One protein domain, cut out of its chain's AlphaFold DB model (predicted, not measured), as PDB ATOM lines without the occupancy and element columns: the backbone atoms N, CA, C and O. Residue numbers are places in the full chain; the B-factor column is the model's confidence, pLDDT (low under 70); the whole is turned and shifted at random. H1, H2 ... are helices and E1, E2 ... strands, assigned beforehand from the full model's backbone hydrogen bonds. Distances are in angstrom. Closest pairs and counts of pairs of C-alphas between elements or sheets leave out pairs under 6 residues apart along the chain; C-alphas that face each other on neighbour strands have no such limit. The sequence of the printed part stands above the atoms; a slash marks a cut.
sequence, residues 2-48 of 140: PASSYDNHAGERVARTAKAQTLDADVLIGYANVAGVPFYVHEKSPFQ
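Overview. This is residues 2 to 48 of the 140 residues of an uncharacterized protein of Xanthomonas translucens pv. poae (UniProt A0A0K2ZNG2). A hairpin of two strands, E1 and E2, has the helix H2 packed on it, and the short helix H1 lies near the first part of H2; after E2, residues 42 to 48 run on as a tail with no named element. The printed part has 47 residues, with two named helices and two named strands in the order H1, H2, E1, E2. The sheet has the order E1, E2 and is antiparallel, and the class is mixed, helices and strands. The whole is only just compact, close to loose, with a radius of gyration of the C-alphas of 11.4 A; its outline is only just flat, spanning 32 by 25 by 14 A.

Arrangement. E1, residues 30 to 34, and E2, residues 37 to 41, form an antiparallel hairpin, their directions 150 degrees apart. N 32 and O 39 are 3.0 A apart and N 39 and O 32 2.8 A, both within hydrogen-bond range. H2, residues 10 to 20, has 12 pairs of C-alphas within 8 A of E2; the closest C-alphas are those of Gly 11 and Tyr 40, 4.1 A. H2 has 7 such pairs with E1, the closest being Gly 11 and Tyr 31, 5.0 A. H1, residues 3 to 6, is close to H2 but not clearly touching; their closest C-alphas, of Tyr 6 and Arg 13, are 5.5 A apart. H1 is apart from E1 and E2. In H2 every O i to N i+4 pair is within hydrogen-bond range; H1 is too short for such a pair.

Along the chain. E1 measures 13.1 A and E2 12.5 A from first to last C-alpha; E2 ends at C-alpha 41, (104.147, 167.244, 46.428). H2 measures 15.6 A, beginning at C-alpha 10, (93.223, 163.877, 46.809). H1 measures 5.8 A from C-alpha 3, (86.262, 162.110, 41.410).

Size, cuts and confidence. The two C-alphas farthest apart, of Ser 4 and Phe 47, are 35.2 A apart. The printed part has no cut. The links H1 to H2 and E1 to E2 are tight, and H2 to E1, 9 residues, is short. The mean pLDDT of the printed part is 93.5, and no printed residue is under 70.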
ATOM      1  N   PRO A   2      85.141 166.080  38.701       84.62
ATOM      2  CA  PRO A   2      84.616 164.786  39.158       84.62
ATOM      3  C   PRO A   2      85.695 163.889  39.783       84.62
ATOM      4  O   PRO A   2      86.853 163.958  39.383       84.62
ATOM      5  N   ALA A   3      85.322 163.021  40.734       89.19
ATOM      6  CA  ALA A   3      86.262 162.110  41.410       89.19
ATOM      7  C   ALA A   3      87.002 161.161  40.452       89.19
ATOM      8  O   ALA A   3      88.164 160.831  40.678       89.19
ATOM      9  N   SER A   4      86.347 160.778  39.354       87.75
ATOM     10  CA  SER A   4      86.920 159.955  38.286       87.75
ATOM     11  C   SER A   4      88.055 160.636  37.521       87.75
ATOM     12  O   SER A   4      88.840 159.953  36.886       87.75
ATOM     13  N   SER A   5      88.149 161.967  37.552       88.88
ATOM     14  CA  SER A   5      89.196 162.707  36.836       88.88
ATOM     15  C   SER A   5      90.544 162.711  37.568       88.88
ATOM     16  O   SER A   5      91.508 163.248  37.037       88.88
ATOM     17  N   TYR A   6      90.603 162.181  38.792       92.38
ATOM     18  CA  TYR A   6      91.817 162.113  39.611       92.38
ATOM     19  C   TYR A   6      91.905 160.795  40.396       92.38
ATOM     20  O   TYR A   6      92.457 160.767  41.493       92.38
ATOM     21  N   ASP A   7      91.247 159.738  39.902       92.12
ATOM     22  CA  ASP A   7      91.213 158.399  40.510       92.12
ATOM     23  C   ASP A   7      90.900 158.393  42.019       92.12
ATOM     24  O   ASP A   7      91.391 157.569  42.789       92.12
ATOM     25  N   ASN A   8      90.074 159.346  42.466       94.31
ATOM     26  CA  ASN A   8      89.762 159.592  43.876       94.31
ATOM     27  C   ASN A   8      90.995 159.878  44.779       94.31
ATOM     28  O   ASN A   8      90.893 159.867  46.006       94.31
ATOM     29  N   HIS A   9      92.157 160.189  44.198       96.56
ATOM     30  CA  HIS A   9      93.392 160.545  44.888       96.56
ATOM     31  C   HIS A   9      93.475 162.056  45.175       96.56
ATOM     32  O   HIS A   9      93.740 162.881  44.298       96.56
ATOM     33  N   ALA A  10      93.284 162.457  46.437       96.69
ATOM     34  CA  ALA A  10      93.223 163.877  46.809       96.69
ATOM     35  C   ALA A  10      94.499 164.672  46.472       96.69
ATOM     36  O   ALA A  10      94.400 165.844  46.110       96.69
ATOM     37  N   GLY A  11      95.675 164.041  46.530       97.44
ATOM     38  CA  GLY A  11      96.930 164.667  46.109       97.44
ATOM     39  C   GLY A  11      96.984 164.943  44.606       97.44
ATOM     40  O   GLY A  11      97.503 165.976  44.194       97.44
ATOM     41  N   GLU A  12      96.384 164.071  43.786       96.81
ATOM     42  CA  GLU A  12      96.345 164.262  42.332       96.81
ATOM     43  C   GLU A  12      95.424 165.426  41.983       96.81
ATOM     44  O   GLU A  12      95.793 166.280  41.177       96.81
ATOM     45  N   ARG A  13      94.256 165.499  42.634       95.75
ATOM     46  CA  ARG A  13      93.325 166.618  42.470       95.75
ATOM     47  C   ARG A  13      94.035 167.957  42.668       95.75
ATOM     48  O   ARG A  13      93.895 168.840  41.829       95.75
ATOM     49  N   VAL A  14      94.797 168.093  43.756       96.12
ATOM     50  CA  VAL A  14      95.525 169.331  44.074       96.12
ATOM     51  C   VAL A  14      96.649 169.584  43.069       96.12
ATOM     52  O   VAL A  14      96.751 170.695  42.561       96.12
ATOM     53  N   ALA A  15      97.436 168.564  42.714       96.06
ATOM     54  CA  ALA A  15      98.516 168.694  41.735       96.06
ATOM     55  C   ALA A  15      98.017 169.161  40.358       96.06
ATOM     56  O   ALA A  15      98.618 170.038  39.739       96.06
ATOM     57  N   ARG A  16      96.895 168.601  39.888       93.81
ATOM     58  CA  ARG A  16      96.237 169.010  38.640       93.81
ATOM     59  C   ARG A  16      95.770 170.462  38.705       93.81
ATOM     60  O   ARG A  16      96.056 171.226  37.792       93.81
ATOM     61  N   THR A  17      95.093 170.855  39.785       92.94
ATOM     62  CA  THR A  17      94.630 172.239  39.955       92.94
ATOM     63  C   THR A  17      95.791 173.230  40.021       92.94
ATOM     64  O   THR A  17      95.726 174.258  39.357       92.94
ATOM     65  N   ALA A  18      96.864 172.913  40.750       94.19
ATOM     66  CA  ALA A  18      98.043 173.772  40.843       94.19
ATOM     67  C   ALA A  18      98.697 173.993  39.469       94.19
ATOM     68  O   ALA A  18      99.022 175.123  39.120       94.19
ATOM     69  N   LYS A  19      98.809 172.936  38.650       94.06
ATOM     70  CA  LYS A  19      99.316 173.038  37.272       94.06
ATOM     71  C   LYS A  19      98.414 173.867  36.361       94.06
ATOM     72  O   LYS A  19      98.922 174.578  35.505       94.06
ATOM     73  N   ALA A  20      97.096 173.778  36.536       92.81
ATOM     74  CA  ALA A  20      96.127 174.476  35.690       92.81
ATOM     75  C   ALA A  20      96.133 175.999  35.850       92.81
ATOM     76  O   ALA A  20      95.691 176.716  34.961       92.81
ATOM     77  N   GLN A  21      96.612 176.506  36.984       92.94
ATOM     78  CA  GLN A  21      96.523 177.926  37.332       92.94
ATOM     79  C   GLN A  21      97.747 178.744  36.894       92.94
ATOM     80  O   GLN A  21      97.781 179.955  37.111       92.94
ATOM     81  N   THR A  22      98.755 178.109  36.293       90.56
ATOM     82  CA  THR A  22     100.042 178.733  35.954       90.56
ATOM     83  C   THR A  22     100.504 178.320  34.563       90.56
ATOM     84  O   THR A  22     100.336 177.166  34.185       90.56
ATOM     85  N   LEU A  23     101.146 179.233  33.829       87.94
ATOM     86  CA  LEU A  23     101.747 178.925  32.523       87.94
ATOM     87  C   LEU A  23     102.936 177.964  32.655       87.94
ATOM     88  O   LEU A  23     102.982 176.941  31.980       87.94
ATOM     89  N   ASP A  24     103.855 178.279  33.568       87.62
ATOM     90  CA  ASP A  24     105.074 177.513  33.829       87.62
ATOM     91  C   ASP A  24     104.995 176.901  35.228       87.62
ATOM     92  O   ASP A  24     105.619 177.369  36.182       87.62
ATOM     93  N   ALA A  25     104.141 175.888  35.361       89.88
ATOM     94  CA  ALA A  25     103.980 175.172  36.617       89.88
ATOM     95  C   ALA A  25     105.313 174.558  37.069       89.88
ATOM     96  O   ALA A  25     106.078 174.049  36.246       89.88
ATOM     97  N   ASP A  26     105.556 174.548  38.381       91.56
ATOM     98  CA  ASP A  26     106.700 173.850  38.964       91.56
ATOM     99  C   ASP A  26     106.746 172.397  38.456       91.56
ATOM    100  O   ASP A  26     105.791 171.622  38.582       91.56
ATOM    101  N   VAL A  27     107.884 172.039  37.855       92.94
ATOM    102  CA  VAL A  27     108.129 170.726  37.250       92.94
ATOM    103  C   VAL A  27     108.080 169.591  38.275       92.94
ATOM    104  O   VAL A  27     107.856 168.441  37.897       92.94
ATOM    105  N   LEU A  28     108.257 169.905  39.562       94.75
ATOM    106  CA  LEU A  28     108.163 168.973  40.679       94.75
ATOM    107  C   LEU A  28     106.745 168.854  41.252       94.75
ATOM    108  O   LEU A  28     106.536 168.027  42.143       94.75
ATOM    109  N   ILE A  29     105.755 169.597  40.732       96.88
ATOM    110  CA  ILE A  29     104.356 169.380  41.109       96.88
ATOM    111  C   ILE A  29     103.940 167.959  40.728       96.88
ATOM    112  O   ILE A  29     103.886 167.569  39.553       96.88
ATOM    113  N   GLY A  30     103.540 167.204  41.740       97.12
ATOM    114  CA  GLY A  30     103.068 165.842  41.613       97.12
ATOM    115  C   GLY A  30     102.250 165.413  42.817       97.12
ATOM    116  O   GLY A  30     101.776 166.215  43.623       97.12
ATOM    117  N   TYR A  31     102.077 164.107  42.935       97.75
ATOM    118  CA  TYR A  31     101.378 163.500  44.050       97.75
ATOM    119  C   TYR A  31     101.996 162.145  44.382       97.75
ATOM    120  O   TYR A  31     102.626 161.512  43.535       97.75
ATOM    121  N   ALA A  32     101.823 161.701  45.621       97.44
ATOM    122  CA  ALA A  32     102.331 160.418  46.090       97.44
ATOM    123  C   ALA A  32     101.375 159.793  47.108       97.44
ATOM    124  O   ALA A  32     100.637 160.501  47.788       97.44
ATOM    125  N   ASN A  33     101.439 158.469  47.250       97.75
ATOM    126  CA  ASN A  33     100.846 157.762  48.382       97.75
ATOM    127  C   ASN A  33     101.949 157.406  49.374       97.75
ATOM    128  O   ASN A  33     102.894 156.702  49.018       97.75
ATOM    129  N   VAL A  34     101.812 157.840  50.624       97.12
ATOM    130  CA  VAL A  34     102.739 157.483  51.704       97.12
ATOM    131  C   VAL A  34     101.937 156.802  52.801       97.12
ATOM    132  O   VAL A  34     101.028 157.398  53.366       97.12
ATOM    133  N   ALA A  35     102.237 155.527  53.066       96.88
ATOM    134  CA  ALA A  35     101.511 154.703  54.041       96.88
ATOM    135  C   ALA A  35      99.974 154.705  53.845       96.88
ATOM    136  O   ALA A  35      99.215 154.716  54.809       96.88
ATOM    137  N   GLY A  36      99.515 154.709  52.587       95.56
ATOM    138  CA  GLY A  36      98.088 154.732  52.240       95.56
ATOM    139  C   GLY A  36      97.420 156.108  52.340       95.56
ATOM    140  O   GLY A  36      96.213 156.205  52.132       95.56
ATOM    141  N   VAL A  37      98.180 157.165  52.637       97.38
ATOM    142  CA  VAL A  37      97.683 158.544  52.697       97.38
ATOM    143  C   VAL A  37      98.086 159.292  51.419       97.38
ATOM    144  O   VAL A  37      99.268 159.258  51.056       97.38
ATOM    145  N   PRO A  38      97.146 159.967  50.732       97.62
ATOM    146  CA  PRO A  38      97.439 160.734  49.528       97.62
ATOM    147  C   PRO A  38      98.082 162.084  49.870       97.62
ATOM    148  O   PRO A  38      97.548 162.855  50.667       97.62
ATOM    149  N   PHE A  39      99.188 162.409  49.206       97.88
ATOM    150  CA  PHE A  39      99.915 163.669  49.349       97.88
ATOM    151  C   PHE A  39     100.019 164.409  48.021       97.88
ATOM    152  O   PHE A  39     100.221 163.805  46.967       97.88
ATOM    153  N   TYR A  40      99.913 165.730  48.101       97.62
ATOM    154  CA  TYR A  40     100.403 166.663  47.092       97.62
ATOM    155  C   TYR A  40     101.885 166.937  47.369       97.62
ATOM    156  O   TYR A  40     102.264 167.125  48.526       97.62
ATOM    157  N   VAL A  41     102.714 166.939  46.328       96.81
ATOM    158  CA  VAL A  41     104.147 167.244  46.428       96.81
ATOM    159  C   VAL A  41     104.506 168.334  45.428       96.81
ATOM    160  O   VAL A  41     103.969 168.358  44.324       96.81
ATOM    161  N   HIS A  42     105.389 169.241  45.830       95.19
ATOM    162  CA  HIS A  42     105.920 170.314  44.995       95.19
ATOM    163  C   HIS A  42     107.273 170.777  45.543       95.19
ATOM    164  O   HIS A  42     107.657 170.416  46.662       95.19
ATOM    165  N   GLU A  43     107.994 171.578  44.768       94.00
ATOM    166  CA  GLU A  43     109.210 172.239  45.212       94.00
ATOM    167  C   GLU A  43     108.908 173.217  46.350       94.00
ATOM    168  O   GLU A  43     108.069 174.116  46.238       94.00
ATOM    169  N   LYS A  44     109.645 173.086  47.456       90.25
ATOM    170  CA  LYS A  44     109.652 174.106  48.502       90.25
ATOM    171  C   LYS A  44     110.651 175.197  48.124       90.25
ATOM    172  O   LYS A  44     111.850 175.034  48.347       90.25
ATOM    173  N   SER A  45     110.157 176.316  47.604       86.75
ATOM    174  CA  SER A  45     111.008 177.477  47.328       86.75
ATOM    175  C   SER A  45     111.517 178.102  48.639       86.75
ATOM    176  O   SER A  45     110.710 178.387  49.528       86.75
ATOM    177  N   PRO A  46     112.832 178.368  48.783       88.69
ATOM    178  CA  PRO A  46     113.373 179.078  49.945       88.69
ATOM    179  C   PRO A  46     112.973 180.563  49.985       88.69
ATOM    180  O   PRO A  46     113.226 181.221  50.987       88.69
ATOM    181  N   PHE A  47     112.362 181.079  48.913       87.88
ATOM    182  CA  PHE A  47     111.884 182.459  48.788       87.88
ATOM    183  C   PHE A  47     110.359 182.576  48.886       87.88
ATOM    184  O   PHE A  47     109.813 183.651  48.652       87.88
ATOM    185  N   GLN A  48     109.653 181.475  49.154       87.00
ATOM    186  CA  GLN A  48     108.211 181.527  49.345       87.00
ATOM    187  C   GLN A  48     107.902 182.237  50.666       87.00
ATOM    188  O   GLN A  48     108.302 181.770  51.732       87.00
TER     189      GLN A  48